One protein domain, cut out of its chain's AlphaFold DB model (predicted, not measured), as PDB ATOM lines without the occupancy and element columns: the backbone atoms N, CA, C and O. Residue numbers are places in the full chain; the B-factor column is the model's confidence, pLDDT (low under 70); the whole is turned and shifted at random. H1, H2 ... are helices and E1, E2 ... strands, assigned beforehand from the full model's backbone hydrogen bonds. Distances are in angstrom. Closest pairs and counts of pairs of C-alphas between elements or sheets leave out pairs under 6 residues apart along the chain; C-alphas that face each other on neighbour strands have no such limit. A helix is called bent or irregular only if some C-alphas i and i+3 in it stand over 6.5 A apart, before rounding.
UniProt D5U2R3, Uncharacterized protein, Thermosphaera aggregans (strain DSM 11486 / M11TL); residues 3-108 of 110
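What this domain is: This is residues 3 to 108 of the 110 residues of an uncharacterized protein of Thermosphaera aggregans (strain DSM 11486 / M11TL) (UniProt D5U2R3). A six-stranded sheet, curled like part of a barrel, wraps round helix H1, with H2 over E6 and E4 on the same face; the hairpin of E2 and E3 reaches out as a long arm whose tip, residues 24 to 29, sticks out free. The printed part has 106 residues, with named elements in the order E1 E2 E3 E4 H1 E5 E6 H2. The mixed sheet runs E3 E2 E1 E5 E6 E4, and the class is mixed, helices and strands. The whole is compact, radius of gyration of the C-alphas 14.7 A, yet spans 54 by 32 by 29 A.

Where its parts are: Find C-alpha 3 at (119.572, 135.577, 168.695), where E1, residues 3 to 6, begins. E2, residues 12 to 25, measures 34.2 A and bends by 77 degrees at residue 16; E3, residues 28 to 40, measures 37.4 A. After E4, residues 52 to 57, comes H1, residues 58 to 70, 19.9 A long and irregular, with C-alphas 59 and 62 7.5 A apart. E5, residues 78 to 83, and E6, residues 88 to 94, precede H2, residues 98 to 108, ending at C-alpha 108 (116.587, 137.397, 152.051).

How they stand to each other: In the meander E1 E2 E3, each strand the antiparallel neighbour of the one before, find N 13 and O 5 at 2.8 A, and N 19 and O 34 at 2.8 A. E1 and E5 are parallel, N 6 and O 81 at 2.8 A. Antiparallel E6 has N 80 and O 92 at 2.7 A with E5, N 54 and O 91 at 2.9 A with E4. E4, H1 and E5 form a split strand-helix-strand unit, E6 between its strands, with a right-handed crossover. H1 and H2, on one face, make two layers with the sheet; they touch at Arg 60 and Val 108, closest C-alphas 6.2 A, at a steep tilt of 61 degrees. Every O i to N i+4 pair is within hydrogen-bond range in H2, 7 of 9 in H1.

The domain as a whole: The farthest C-alphas, Ser 26 and Glu 48, are 54.1 A apart. The link E3 to E4 is long, 11 residues; the printed part has no cut, and no printed residue is under 70 in pLDDT.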
ATOM      1  N   ILE A   3     120.769 135.405 169.521       96.69
ATOM      2  CA  ILE A   3     119.572 135.577 168.695       96.69
ATOM      3  C   ILE A   3     118.380 135.007 169.462       96.69
ATOM      4  O   ILE A   3     118.315 133.807 169.721       96.69
ATOM      5  N   PHE A   4     117.441 135.867 169.823       97.69
ATOM      6  CA  PHE A   4     116.212 135.507 170.513       97.69
ATOM      7  C   PHE A   4     115.054 135.542 169.527       97.69
ATOM      8  O   PHE A   4     114.964 136.445 168.699       97.69
ATOM      9  N   MET A   5     114.156 134.571 169.614       97.38
ATOM     10  CA  MET A   5     112.954 134.514 168.797       97.38
ATOM     11  C   MET A   5     111.740 134.275 169.684       97.38
ATOM     12  O   MET A   5     111.691 133.299 170.433       97.38
ATOM     13  N   LYS A   6     110.748 135.151 169.567       96.94
ATOM     14  CA  LYS A   6     109.407 134.945 170.098       96.94
ATOM     15  C   LYS A   6     108.570 134.269 169.020       96.94
ATOM     16  O   LYS A   6     108.457 134.762 167.901       96.94
ATOM     17  N   LEU A   7     107.993 133.123 169.345       93.00
ATOM     18  CA  LEU A   7     107.058 132.429 168.470       93.00
ATOM     19  C   LEU A   7     105.651 133.033 168.593       93.00
ATOM     20  O   LEU A   7     105.311 133.541 169.663       93.00
ATOM     21  N   PRO A   8     104.776 132.864 167.584       89.69
ATOM     22  CA  PRO A   8     103.362 133.243 167.683       89.69
ATOM     23  C   PRO A   8     102.636 132.581 168.863       89.69
ATOM     24  O   PRO A   8     101.723 133.158 169.437       89.69
ATOM     25  N   SER A   9     103.098 131.401 169.301       90.69
ATOM     26  CA  SER A   9     102.636 130.729 170.529       90.69
ATOM     27  C   SER A   9     103.082 131.409 171.837       90.69
ATOM     28  O   SER A   9     103.015 130.789 172.891       90.69
ATOM     29  N   ASN A  10     103.633 132.624 171.772       90.31
ATOM     30  CA  ASN A  10     104.171 133.388 172.900       90.31
ATOM     31  C   ASN A  10     105.357 132.721 173.635       90.31
ATOM     32  O   ASN A  10     105.679 133.077 174.764       90.31
ATOM     33  N   ARG A  11     106.021 131.753 172.989       94.56
ATOM     34  CA  ARG A  11     107.201 131.055 173.522       94.56
ATOM     35  C   ARG A  11     108.479 131.738 173.068       94.56
ATOM     36  O   ARG A  11     108.587 132.105 171.900       94.56
ATOM     37  N   TRP A  12     109.451 131.823 173.963       97.19
ATOM     38  CA  TRP A  12     110.763 132.393 173.687       97.19
ATOM     39  C   TRP A  12     111.792 131.304 173.407       97.19
ATOM     40  O   TRP A  12     111.830 130.278 174.085       97.19
ATOM     41  N   ILE A  13     112.629 131.527 172.400       97.12
ATOM     42  CA  ILE A  13     113.691 130.613 171.987       97.12
ATOM     43  C   ILE A  13     114.995 131.396 171.856       97.12
ATOM     44  O   ILE A  13     115.048 132.398 171.148       97.12
ATOM     45  N   LEU A  14     116.060 130.915 172.493       97.12
ATOM     46  CA  LEU A  14     117.431 131.319 172.193       97.12
ATOM     47  C   LEU A  14     117.961 130.427 171.071       97.12
ATOM     48  O   LEU A  14     118.233 129.247 171.289       97.12
ATOM     49  N   ILE A  15     118.106 130.981 169.872       96.62
ATOM     50  CA  ILE A  15     118.651 130.267 168.717       96.62
ATOM     51  C   ILE A  15     120.159 130.113 168.917       96.62
ATOM     52  O   ILE A  15     120.869 131.097 169.137       96.62
ATOM     53  N   LYS A  16     120.636 128.870 168.843       94.69
ATOM     54  CA  LYS A  16     122.042 128.511 169.056       94.69
ATOM     55  C   LYS A  16     122.733 128.038 167.787       94.69
ATOM     56  O   LYS A  16     123.916 128.305 167.623       94.69
ATOM     57  N   ASP A  17     122.014 127.331 166.922       93.88
ATOM     58  CA  ASP A  17     122.600 126.715 165.734       93.88
ATOM     59  C   ASP A  17     121.526 126.393 164.680       93.88
ATOM     60  O   ASP A  17     120.354 126.764 164.805       93.88
ATOM     61  N   ARG A  18     121.919 125.674 163.629       93.25
ATOM     62  CA  ARG A  18     121.054 125.104 162.606       93.25
ATOM     63  C   ARG A  18     121.477 123.679 162.260       93.25
ATOM     64  O   ARG A  18     122.656 123.361 162.150       93.25
ATOM     65  N   LEU A  19     120.500 122.840 161.944       91.25
ATOM     66  CA  LEU A  19     120.729 121.526 161.354       91.25
ATOM     67  C   LEU A  19     120.509 121.585 159.852       91.25
ATOM     68  O   LEU A  19     119.466 122.034 159.372       91.25
ATOM     69  N   LYS A  20     121.494 121.095 159.099       89.06
ATOM     70  CA  LYS A  20     121.377 120.900 157.658       89.06
ATOM     71  C   LYS A  20     120.675 119.574 157.389       89.06
ATOM     72  O   LYS A  20     121.252 118.511 157.592       89.06
ATOM     73  N   GLN A  21     119.454 119.639 156.881       87.38
ATOM     74  CA  GLN A  21     118.698 118.475 156.445       87.38
ATOM     75  C   GLN A  21     118.797 118.340 154.927       87.38
ATOM     76  O   GLN A  21     118.427 119.242 154.175       87.38
ATOM     77  N   VAL A  22     119.300 117.202 154.463       85.88
ATOM     78  CA  VAL A  22     119.392 116.888 153.036       85.88
ATOM     79  C   VAL A  22     118.398 115.778 152.732       85.88
ATOM     80  O   VAL A  22     118.483 114.696 153.302       85.88
ATOM     81  N   THR A  23     117.465 116.037 151.822       84.00
ATOM     82  CA  THR A  23     116.520 115.035 151.322       84.00
ATOM     83  C   THR A  23     116.813 114.770 149.854       84.00
ATOM     84  O   THR A  23     116.978 115.707 149.072       84.00
ATOM     85  N   ILE A  24     116.880 113.496 149.476       84.75
ATOM     86  CA  ILE A  24     117.034 113.065 148.086       84.75
ATOM     87  C   ILE A  24     115.739 112.359 147.691       84.75
ATOM     88  O   ILE A  24     115.372 111.361 148.307       84.75
ATOM     89  N   ARG A  25     115.026 112.882 146.689       80.81
ATOM     90  CA  ARG A  25     113.808 112.260 146.148       80.81
ATOM     91  C   ARG A  25     113.855 112.305 144.626       80.81
ATOM     92  O   ARG A  25     114.047 113.377 144.057       80.81
ATOM     93  N   SER A  26     113.716 111.146 143.983       80.38
ATOM     94  CA  SER A  26     113.742 110.998 142.516       80.38
ATOM     95  C   SER A  26     114.948 111.689 141.855       80.38
ATOM     96  O   SER A  26     114.794 112.453 140.910       80.38
ATOM     97  N   GLY A  27     116.150 111.503 142.414       83.19
ATOM     98  CA  GLY A  27     117.393 112.114 141.917       83.19
ATOM     99  C   GLY A  27     117.576 113.604 142.242       83.19
ATOM    100  O   GLY A  27     118.681 114.126 142.113       83.19
ATOM    101  N   ARG A  28     116.542 114.300 142.735       82.19
ATOM    102  CA  ARG A  28     116.637 115.708 143.139       82.19
ATOM    103  C   ARG A  28     117.078 115.822 144.597       82.19
ATOM    104  O   ARG A  28     116.422 115.305 145.502       82.19
ATOM    105  N   LYS A  29     118.180 116.542 144.823       85.00
ATOM    106  CA  LYS A  29     118.689 116.893 146.156       85.00
ATOM    107  C   LYS A  29     118.060 118.205 146.621       85.00
ATOM    108  O   LYS A  29     118.234 119.242 145.986       85.00
ATOM    109  N   THR A  30     117.367 118.178 147.750       83.69
ATOM    110  CA  THR A  30     116.855 119.373 148.429       83.69
ATOM    111  C   THR A  30     117.581 119.537 149.754       83.69
ATOM    112  O   THR A  30     117.657 118.603 150.546       83.69
ATOM    113  N   THR A  31     118.126 120.728 149.994       81.75
ATOM    114  CA  THR A  31     118.725 121.083 151.285       81.75
ATOM    115  C   THR A  31     117.776 122.022 152.015       81.75
ATOM    116  O   THR A  31     117.363 123.035 151.455       81.75
ATOM    117  N   ARG A  32     117.430 121.686 153.255       83.38
ATOM    118  CA  ARG A  32     116.700 122.540 154.193       83.38
ATOM    119  C   ARG A  32     117.566 122.778 155.421       83.38
ATOM    120  O   ARG A  32     118.413 121.958 155.761       83.38
ATOM    121  N   TYR A  33     117.341 123.903 156.077       85.88
ATOM    122  CA  TYR A  33     117.978 124.227 157.343       85.88
ATOM    123  C   TYR A  33     116.892 124.381 158.397       85.88
ATOM    124  O   TYR A  33     115.895 125.064 158.162       85.88
ATOM    125  N   VAL A  34     117.083 123.723 159.532       88.62
ATOM    126  CA  VAL A  34     116.185 123.792 160.686       88.62
ATOM    127  C   VAL A  34     116.921 124.535 161.790       88.62
ATOM    128  O   VAL A  34     118.046 124.166 162.114       88.62
ATOM    129  N   LEU A  35     116.316 125.584 162.342       92.75
ATOM    130  CA  LEU A  35     116.895 126.315 163.470       92.75
ATOM    131  C   LEU A  35     116.856 125.447 164.727       92.75
ATOM    132  O   LEU A  35     115.839 124.823 165.028       92.75
ATOM    133  N   VAL A  36     117.960 125.439 165.464       93.88
ATOM    134  CA  VAL A  36     118.089 124.779 166.760       93.88
ATOM    135  C   VAL A  36     118.264 125.845 167.823       93.88
ATOM    136  O   VAL A  36     119.080 126.760 167.692       93.88
ATOM    137  N   GLY A  37     117.497 125.723 168.896       94.31
ATOM    138  CA  GLY A  37     117.561 126.652 170.006       94.31
ATOM    139  C   GLY A  37     117.023 126.053 171.291       94.31
ATOM    140  O   GLY A  37     116.404 124.991 171.298       94.31
ATOM    141  N   GLU A  38     117.267 126.764 172.381       95.69
ATOM    142  CA  GLU A  38     116.749 126.432 173.703       95.69
ATOM    143  C   GLU A  38     115.492 127.240 173.985       95.69
ATOM    144  O   GLU A  38     115.452 128.444 173.738       95.69
ATOM    145  N   THR A  39     114.466 126.582 174.518       96.12
ATOM    146  CA  THR A  39     113.266 127.285 174.981       96.12
ATOM    147  C   THR A  39     113.584 128.018 176.278       96.12
ATOM    148  O   THR A  39     114.125 127.427 177.213       96.12
ATOM    149  N   LEU A  40     113.226 129.295 176.342       95.25
ATOM    150  CA  LEU A  40     113.332 130.109 177.544       95.25
ATOM    151  C   LEU A  40     112.005 130.052 178.300       95.25
ATOM    152  O   LEU A  40     110.934 130.113 177.695       95.25
ATOM    153  N   LYS A  41     112.083 129.923 179.628       90.19
ATOM    154  CA  LYS A  41     110.897 129.928 180.499       90.19
ATOM    155  C   LYS A  41     110.235 131.303 180.553       90.19
ATOM    156  O   LYS A  41     109.024 131.390 180.708       90.19
ATOM    157  N   GLU A  42     111.040 132.349 180.412       90.38
ATOM    158  CA  GLU A  42     110.644 133.741 180.578       90.38
ATOM    159  C   GLU A  42     111.184 134.590 179.424       90.38
ATOM    160  O   GLU A  42     112.092 134.181 178.690       90.38
ATOM    161  N   GLU A  43     110.594 135.771 179.257       92.19
ATOM    162  CA  GLU A  43     111.047 136.772 178.297       92.19
ATOM    163  C   GLU A  43     112.450 137.276 178.665       92.19
ATOM    164  O   GLU A  43     112.700 137.607 179.827       92.19
ATOM    165  N   PRO A  44     113.394 137.331 177.711       91.69
ATOM    166  CA  PRO A  44     114.724 137.837 177.999       91.69
ATOM    167  C   PRO A  44     114.687 139.351 178.264       91.69
ATOM    168  O   PRO A  44     114.206 140.127 177.442       91.69
ATOM    169  N   VAL A  45     115.242 139.770 179.404       90.31
ATOM    170  CA  VAL A  45     115.299 141.178 179.820       90.31
ATOM    171  C   VAL A  45     116.677 141.762 179.519       90.31
ATOM    172  O   VAL A  45     117.704 141.158 179.832       90.31
ATOM    173  N   PHE A  46     116.703 142.964 178.939       89.31
ATOM    174  CA  PHE A  46     117.930 143.687 178.596       89.31
ATOM    175  C   PHE A  46     117.894 145.105 179.177       89.31
ATOM    176  O   PHE A  46     117.547 146.048 178.463       89.31
ATOM    177  N   PRO A  47     118.232 145.277 180.469       81.00
ATOM    178  CA  PRO A  47     118.297 146.601 181.068       81.00
ATOM    179  C   PRO A  47     119.324 147.459 180.318       81.00
ATOM    180  O   PRO A  47     120.363 146.954 179.895       81.00
ATOM    181  N   GLU A  48     119.021 148.747 180.148       82.19
ATOM    182  CA  GLU A  48     119.959 149.775 179.658       82.19
ATOM    183  C   GLU A  48     120.450 149.625 178.203       82.19
ATOM    184  O   GLU A  48     121.251 150.435 177.732       82.19
ATOM    185  N   LYS A  49     119.941 148.652 177.436       86.44
ATOM    186  CA  LYS A  49     120.276 148.518 176.014       86.44
ATOM    187  C   LYS A  49     119.312 149.308 175.132       86.44
ATOM    188  O   LYS A  49     118.101 149.113 175.174       86.44
ATOM    189  N   LYS A  50     119.870 150.166 174.275       90.12
ATOM    190  CA  LYS A  50     119.131 150.797 173.175       90.12
ATOM    191  C   LYS A  50     119.119 149.853 171.979       90.12
ATOM    192  O   LYS A  50     120.179 149.400 171.538       90.12
ATOM    193  N   PHE A  51     117.921 149.570 171.484       95.44
ATOM    194  CA  PHE A  51     117.702 148.737 170.311       95.44
ATOM    195  C   PHE A  51     117.288 149.596 169.127       95.44
ATOM    196  O   PHE A  51     116.476 150.512 169.253       95.44
ATOM    197  N   GLU A  52     117.830 149.258 167.968       96.62
ATOM    198  CA  GLU A  52     117.280 149.687 166.692       96.62
ATOM    199  C   GLU A  52     116.244 148.675 166.224       96.62
ATOM    200  O   GLU A  52     116.320 147.494 166.562       96.62
ATOM    201  N   THR A  53     115.253 149.148 165.471       97.31
ATOM    202  CA  THR A  53     114.115 148.334 165.040       97.31
ATOM    203  C   THR A  53     113.964 148.380 163.529       97.31
ATOM    204  O   THR A  53     113.976 149.452 162.928       97.31
ATOM    205  N   LEU A  54     113.785 147.208 162.927       97.38
ATOM    206  CA  LEU A  54     113.422 147.021 161.525       97.38
ATOM    207  C   LEU A  54     112.320 145.963 161.409       97.38
ATOM    208  O   LEU A  54     111.981 145.288 162.382       97.38
ATOM    209  N   THR A  55     111.788 145.797 160.203       97.12
ATOM    210  CA  THR A  55     110.740 144.818 159.901       97.12
ATOM    211  C   THR A  55     111.224 143.850 158.830       97.12
ATOM    212  O   THR A  55     111.951 144.236 157.915       97.12
ATOM    213  N   ILE A  56     110.816 142.587 158.936       96.88
ATOM    214  CA  ILE A  56     111.078 141.551 157.938       96.88
ATOM    215  C   ILE A  56     109.814 140.717 157.692       96.88
ATOM    216  O   ILE A  56     109.107 140.411 158.652       96.88
ATOM    217  N   PRO A  57     109.539 140.269 156.454       96.75
ATOM    218  CA  PRO A  57     108.429 139.358 156.205       96.75
ATOM    219  C   PRO A  57     108.556 138.036 156.979       96.75
ATOM    220  O   PRO A  57     109.623 137.409 156.994       96.75
ATOM    221  N   SER A  58     107.444 137.552 157.537       94.12
ATOM    222  CA  SER A  58     107.328 136.287 158.278       94.12
ATOM    223  C   SER A  58     107.908 135.107 157.498       94.12
ATOM    224  O   SER A  58     108.663 134.301 158.040       94.12
ATOM    225  N   GLY A  59     107.648 135.039 156.189       93.38
ATOM    226  CA  GLY A  59     108.167 133.980 155.316       93.38
ATOM    227  C   GLY A  59     109.695 133.965 155.161       93.38
ATOM    228  O   GLY A  59     110.258 132.973 154.695       93.38
ATOM    229  N   ARG A  60     110.392 135.042 155.547       95.12
ATOM    230  CA  ARG A  60     111.852 135.183 155.412       95.12
ATOM    231  C   ARG A  60     112.597 135.134 156.750       95.12
ATOM    232  O   ARG A  60     113.820 134.980 156.735       95.12
ATOM    233  N   VAL A  61     111.898 135.162 157.889       95.12
ATOM    234  CA  VAL A  61     112.509 135.241 159.232       95.12
ATOM    235  C   VAL A  61     113.496 134.102 159.524       95.12
ATOM    236  O   VAL A  61     114.583 134.338 160.045       95.12
ATOM    237  N   ASN A  62     113.186 132.868 159.111       93.56
ATOM    238  CA  ASN A  62     114.085 131.729 159.324       93.56
ATOM    239  C   ASN A  62     115.361 131.842 158.482       93.56
ATOM    240  O   ASN A  62     116.454 131.587 158.981       93.56
ATOM    241  N   LYS A  63     115.237 132.256 157.212       93.62
ATOM    242  CA  LYS A  63     116.388 132.487 156.319       93.62
ATOM    243  C   LYS A  63     117.273 133.602 156.877       93.62
ATOM    244  O   LYS A  63     118.494 133.479 156.846       93.62
ATOM    245  N   PHE A  64     116.662 134.649 157.427       95.88
ATOM    246  CA  PHE A  64     117.368 135.730 158.105       95.88
ATOM    247  C   PHE A  64     118.132 135.242 159.339       95.88
ATOM    248  O   PHE A  64     119.338 135.450 159.415       95.88
ATOM    249  N   ALA A  65     117.483 134.507 160.248       95.75
ATOM    250  CA  ALA A  65     118.141 133.937 161.426       95.75
ATOM    251  C   ALA A  65     119.316 133.012 161.061       95.75
ATOM    252  O   ALA A  65     120.365 133.058 161.694       95.75
ATOM    253  N   ILE A  66     119.176 132.215 159.996       93.88
ATOM    254  CA  ILE A  66     120.259 131.378 159.461       93.88
ATOM    255  C   ILE A  66     121.439 132.233 158.994       93.88
ATOM    256  O   ILE A  66     122.575 131.887 159.308       93.88
ATOM    257  N   LYS A  67     121.187 133.326 158.260       93.38
ATOM    258  CA  LYS A  67     122.254 134.237 157.830       93.38
ATOM    259  C   LYS A  67     122.906 134.945 159.016       93.38
ATOM    260  O   LYS A  67     124.118 135.094 159.005       93.38
ATOM    261  N   LEU A  68     122.141 135.326 160.043       94.44
ATOM    262  CA  LEU A  68     122.695 135.893 161.277       94.44
ATOM    263  C   LEU A  68     123.692 134.933 161.941       94.44
ATOM    264  O   LEU A  68     124.756 135.369 162.365       94.44
ATOM    265  N   LEU A  69     123.389 133.631 161.986       93.25
ATOM    266  CA  LEU A  69     124.312 132.620 162.523       93.25
ATOM    267  C   LEU A  69     125.634 132.526 161.740       93.25
ATOM    268  O   LEU A  69     126.654 132.182 162.326       93.25
ATOM    269  N   ASP A  70     125.634 132.842 160.440       90.75
ATOM    270  CA  ASP A  70     126.848 132.835 159.607       90.75
ATOM    271  C   ASP A  70     127.728 134.072 159.797       90.75
ATOM    272  O   ASP A  70     128.879 134.103 159.348       90.75
ATOM    273  N   MET A  71     127.200 135.122 160.418       89.00
ATOM    274  CA  MET A  71     127.928 136.368 160.535       89.00
ATOM    275  C   MET A  71     128.978 136.320 161.634       89.00
ATOM    276  O   MET A  71     128.728 135.908 162.766       89.00
ATOM    277  N   LYS A  72     130.138 136.902 161.331       81.75
ATOM    278  CA  LYS A  72     131.121 137.273 162.346       81.75
ATOM    279  C   LYS A  72     130.722 138.618 162.953       81.75
ATOM    280  O   LYS A  72     131.061 139.666 162.414       81.75
ATOM    281  N   THR A  73     129.980 138.582 164.052       81.50
ATOM    282  CA  THR A  73     129.584 139.769 164.827       81.50
ATOM    283  C   THR A  73     130.156 139.731 166.242       81.50
ATOM    284  O   THR A  73     130.545 138.658 166.723       81.50
ATOM    285  N   PRO A  74     130.206 140.886 166.935       84.69
ATOM    286  CA  PRO A  74     130.607 140.946 168.335       84.69
ATOM    287  C   PRO A  74     129.843 139.947 169.219       84.69
ATOM    288  O   PRO A  74     128.682 139.588 168.970       84.69
ATOM    289  N   GLN A  75     130.497 139.440 170.266       82.00
ATOM    290  CA  GLN A  75     129.881 138.447 171.152       82.00
ATOM    291  C   GLN A  75     128.670 139.013 171.909       82.00
ATOM    292  O   GLN A  75     127.694 138.286 172.103       82.00
ATOM    293  N   ASP A  76     128.707 140.300 172.239       87.88
ATOM    294  CA  ASP A  76     127.707 141.074 172.977       87.88
ATOM    295  C   ASP A  76     126.535 141.588 172.123       87.88
ATOM    296  O   ASP A  76     125.558 142.102 172.681       87.88
ATOM    297  N   ALA A  77     126.605 141.409 170.800       93.31
ATOM    298  CA  ALA A  77     125.517 141.710 169.881       93.31
ATOM    299  C   ALA A  77     124.261 140.893 170.213       93.31
ATOM    300  O   ALA A  77     124.336 139.696 170.518       93.31
ATOM    301  N   ILE A  78     123.095 141.528 170.123       95.81
ATOM    302  CA  ILE A  78     121.802 140.900 170.406       95.81
ATOM    303  C   ILE A  78     120.859 141.193 169.253       95.81
ATOM    304  O   ILE A  78     120.782 142.331 168.797       95.81
ATOM    305  N   VAL A  79     120.133 140.167 168.821       97.19
ATOM    306  CA  VAL A  79     119.009 140.287 167.893       97.19
ATOM    307  C   VAL A  79     117.794 139.614 168.512       97.19
ATOM    308  O   VAL A  79     117.899 138.508 169.039       97.19
ATOM    309  N   ILE A  80     116.647 140.271 168.440       97.75
ATOM    310  CA  ILE A  80     115.353 139.803 168.915       97.75
ATOM    311  C   ILE A  80     114.407 139.800 167.716       97.75
ATOM    312  O   ILE A  80     114.253 140.802 167.021       97.75
ATOM    313  N   LEU A  81     113.793 138.652 167.463       97.94
ATOM    314  CA  LEU A  81     112.825 138.429 166.400       97.94
ATOM    315  C   LEU A  81     111.473 138.187 167.056       97.94
ATOM    316  O   LEU A  81     111.293 137.167 167.718       97.94
ATOM    317  N   SER A  82     110.520 139.096 166.887       97.44
ATOM    318  CA  SER A  82     109.183 138.949 167.471       97.44
ATOM    319  C   SER A  82     108.089 139.127 166.425       97.44
ATOM    320  O   SER A  82     108.257 139.977 165.550       97.44
ATOM    321  N   PRO A  83     106.963 138.399 166.511       96.81
ATOM    322  CA  PRO A  83     105.849 138.596 165.596       96.81
ATOM    323  C   PRO A  83     105.324 140.024 165.762       96.81
ATOM    324  O   PRO A  83     105.111 140.464 166.894       96.81
ATOM    325  N   LEU A  84     105.147 140.737 164.652       95.75
ATOM    326  CA  LEU A  84     104.483 142.041 164.632       95.75
ATOM    327  C   LEU A  84     103.021 141.864 164.211       95.75
ATOM    328  O   LEU A  84     102.113 142.321 164.896       95.75
ATOM    329  N   ASP A  85     102.817 141.141 163.112       94.88
ATOM    330  CA  ASP A  85     101.526 140.792 162.525       94.88
ATOM    331  C   ASP A  85     101.670 139.451 161.756       94.88
ATOM    332  O   ASP A  85     102.752 138.852 161.779       94.88
ATOM    333  N   PRO A  86     100.617 138.905 161.116       92.81
ATOM    334  CA  PRO A  86     100.727 137.639 160.380       92.81
ATOM    335  C   PRO A  86     101.786 137.647 159.264       92.81
ATOM    336  O   PRO A  86     102.455 136.638 159.029       92.81
ATOM    337  N   GLU A  87     101.989 138.791 158.615       95.50
ATOM    338  CA  GLU A  87     102.868 138.952 157.459       95.50
ATOM    339  C   GLU A  87     104.287 139.376 157.851       95.50
ATOM    340  O   GLU A  87     105.221 139.153 157.078       95.50
ATOM    341  N   ASN A  88     104.482 139.934 159.052       96.50
ATOM    342  CA  ASN A  88     105.730 140.576 159.451       96.50
ATOM    343  C   ASN A  88     106.237 140.197 160.847       96.50
ATOM    344  O   ASN A  88     105.501 140.053 161.825       96.50
ATOM    345  N   TYR A  89     107.564 140.166 160.959       97.69
ATOM    346  CA  TYR A  89     108.308 140.136 162.210       97.69
ATOM    347  C   TYR A  89     109.008 141.472 162.437       97.69
ATOM    348  O   TYR A  89     109.593 142.059 161.526       97.69
ATOM    349  N   LYS A  90     109.009 141.902 163.694       97.88
ATOM    350  CA  LYS A  90     109.866 142.964 164.206       97.88
ATOM    351  C   LYS A  90     111.251 142.384 164.509       97.88
ATOM    352  O   LYS A  90     111.365 141.329 165.137       97.88
ATOM    353  N   VAL A  91     112.287 143.084 164.057       98.00
ATOM    354  CA  VAL A  91     113.700 142.785 164.292       98.00
ATOM    355  C   VAL A  91     114.271 143.897 165.158       98.00
ATOM    356  O   VAL A  91     114.497 145.002 164.673       98.00
ATOM    357  N   GLU A  92     114.509 143.607 166.430       97.56
ATOM    358  CA  GLU A  92     115.193 144.520 167.346       97.56
ATOM    359  C   GLU A  92     116.640 144.075 167.501       97.56
ATOM    360  O   GLU A  92     116.908 142.900 167.744       97.56
ATOM    361  N   PHE A  93     117.597 144.984 167.350       96.69
ATOM    362  CA  PHE A  93     119.009 144.625 167.440       96.69
ATOM    363  C   PHE A  93     119.866 145.716 168.077       96.69
ATOM    364  O   PHE A  93     119.509 146.891 168.112       96.69
ATOM    365  N   THR A  94     121.012 145.303 168.609       95.75
ATOM    366  CA  THR A  94     122.007 146.183 169.233       95.75
ATOM    367  C   THR A  94     123.390 145.534 169.167       95.75
ATOM    368  O   THR A  94     123.504 144.307 169.091       95.75
ATOM    369  N   GLY A  95     124.450 146.346 169.162       92.50
ATOM    370  CA  GLY A  95     125.830 145.870 168.984       92.50
ATOM    371  C   GLY A  95     126.153 145.387 167.560       92.50
ATOM    372  O   GLY A  95     127.117 144.648 167.365       92.50
ATOM    373  N   ILE A  96     125.343 145.767 166.563       93.00
ATOM    374  CA  ILE A  96     125.534 145.429 165.142       93.00
ATOM    375  C   ILE A  96     125.326 146.686 164.299       93.00
ATOM    376  O   ILE A  96     124.427 147.471 164.590       93.00
ATOM    377  N   ASN A  97     126.130 146.860 163.244       91.75
ATOM    378  CA  ASN A  97     125.942 147.947 162.284       91.75
ATOM    379  C   ASN A  97     124.551 147.833 161.612       91.75
ATOM    380  O   ASN A  97     124.286 146.818 160.956       91.75
ATOM    381  N   PRO A  98     123.695 148.866 161.709       93.81
ATOM    382  CA  PRO A  98     122.346 148.854 161.144       93.81
ATOM    383  C   PRO A  98     122.303 148.620 159.639       93.81
ATOM    384  O   PRO A  98     121.396 147.949 159.149       93.81
ATOM    385  N   GLN A  99     123.284 149.143 158.899       93.94
ATOM    386  CA  GLN A  99     123.330 148.982 157.448       93.94
ATOM    387  C   GLN A  99     123.466 147.511 157.066       93.94
ATOM    388  O   GLN A  99     122.751 147.019 156.204       93.94
ATOM    389  N   LEU A 100     124.305 146.776 157.787       92.88
ATOM    390  CA  LEU A 100     124.529 145.369 157.509       92.88
ATOM    391  C   LEU A 100     123.299 144.509 157.873       92.88
ATOM    392  O   LEU A 100     123.029 143.522 157.191       92.88
ATOM    393  N   ILE A 101     122.497 144.902 158.873       94.69
ATOM    394  CA  ILE A 101     121.191 144.267 159.123       94.69
ATOM    395  C   ILE A 101     120.217 144.544 157.971       94.69
ATOM    396  O   ILE A 101     119.546 143.618 157.511       94.69
ATOM    397  N   LYS A 102     120.161 145.784 157.466       95.19
ATOM    398  CA  LYS A 102     119.329 146.139 156.303       95.19
ATOM    399  C   LYS A 102     119.724 145.341 155.062       95.19
ATOM    400  O   LYS A 102     118.856 144.757 154.418       95.19
ATOM    401  N   ASP A 103     121.020 145.244 154.775       94.44
ATOM    402  CA  ASP A 103     121.541 144.487 153.633       94.44
ATOM    403  C   ASP A 103     121.164 143.002 153.732       94.44
ATOM    404  O   ASP A 103     120.771 142.375 152.747       94.44
ATOM    405  N   LEU A 104     121.211 142.433 154.940       94.19
ATOM    406  CA  LEU A 104     120.790 141.054 155.181       94.19
ATOM    407  C   LEU A 104     119.297 140.839 154.976       94.19
ATOM    408  O   LEU A 104     118.929 139.807 154.412       94.19
ATOM    409  N   ILE A 105     118.458 141.775 155.429       94.94
ATOM    410  CA  ILE A 105     117.008 141.738 155.206       94.94
ATOM    411  C   ILE A 105     116.722 141.778 153.700       94.94
ATOM    412  O   ILE A 105     116.012 140.909 153.192       94.94
ATOM    413  N   ASN A 106     117.342 142.704 152.968       94.50
ATOM    414  CA  ASN A 106     117.182 142.809 151.515       94.50
ATOM    415  C   ASN A 106     117.600 141.508 150.814       94.50
ATOM    416  O   ASN A 106     116.818 140.916 150.072       94.50
ATOM    417  N   ALA A 107     118.765 140.963 151.170       92.88
ATOM    418  CA  ALA A 107     119.303 139.734 150.588       92.88
ATOM    419  C   ALA A 107     118.530 138.448 150.952       92.88
ATOM    420  O   ALA A 107     118.928 137.347 150.545       92.88
ATOM    421  N   VAL A 108     117.510 138.517 151.813       92.06
ATOM    422  CA  VAL A 108     116.587 137.397 152.051       92.06
ATOM    423  C   VAL A 108     115.199 137.633 151.485       92.06
ATOM    424  O   VAL A 108     114.471 136.645 151.374       92.06
TER     425      VAL A 108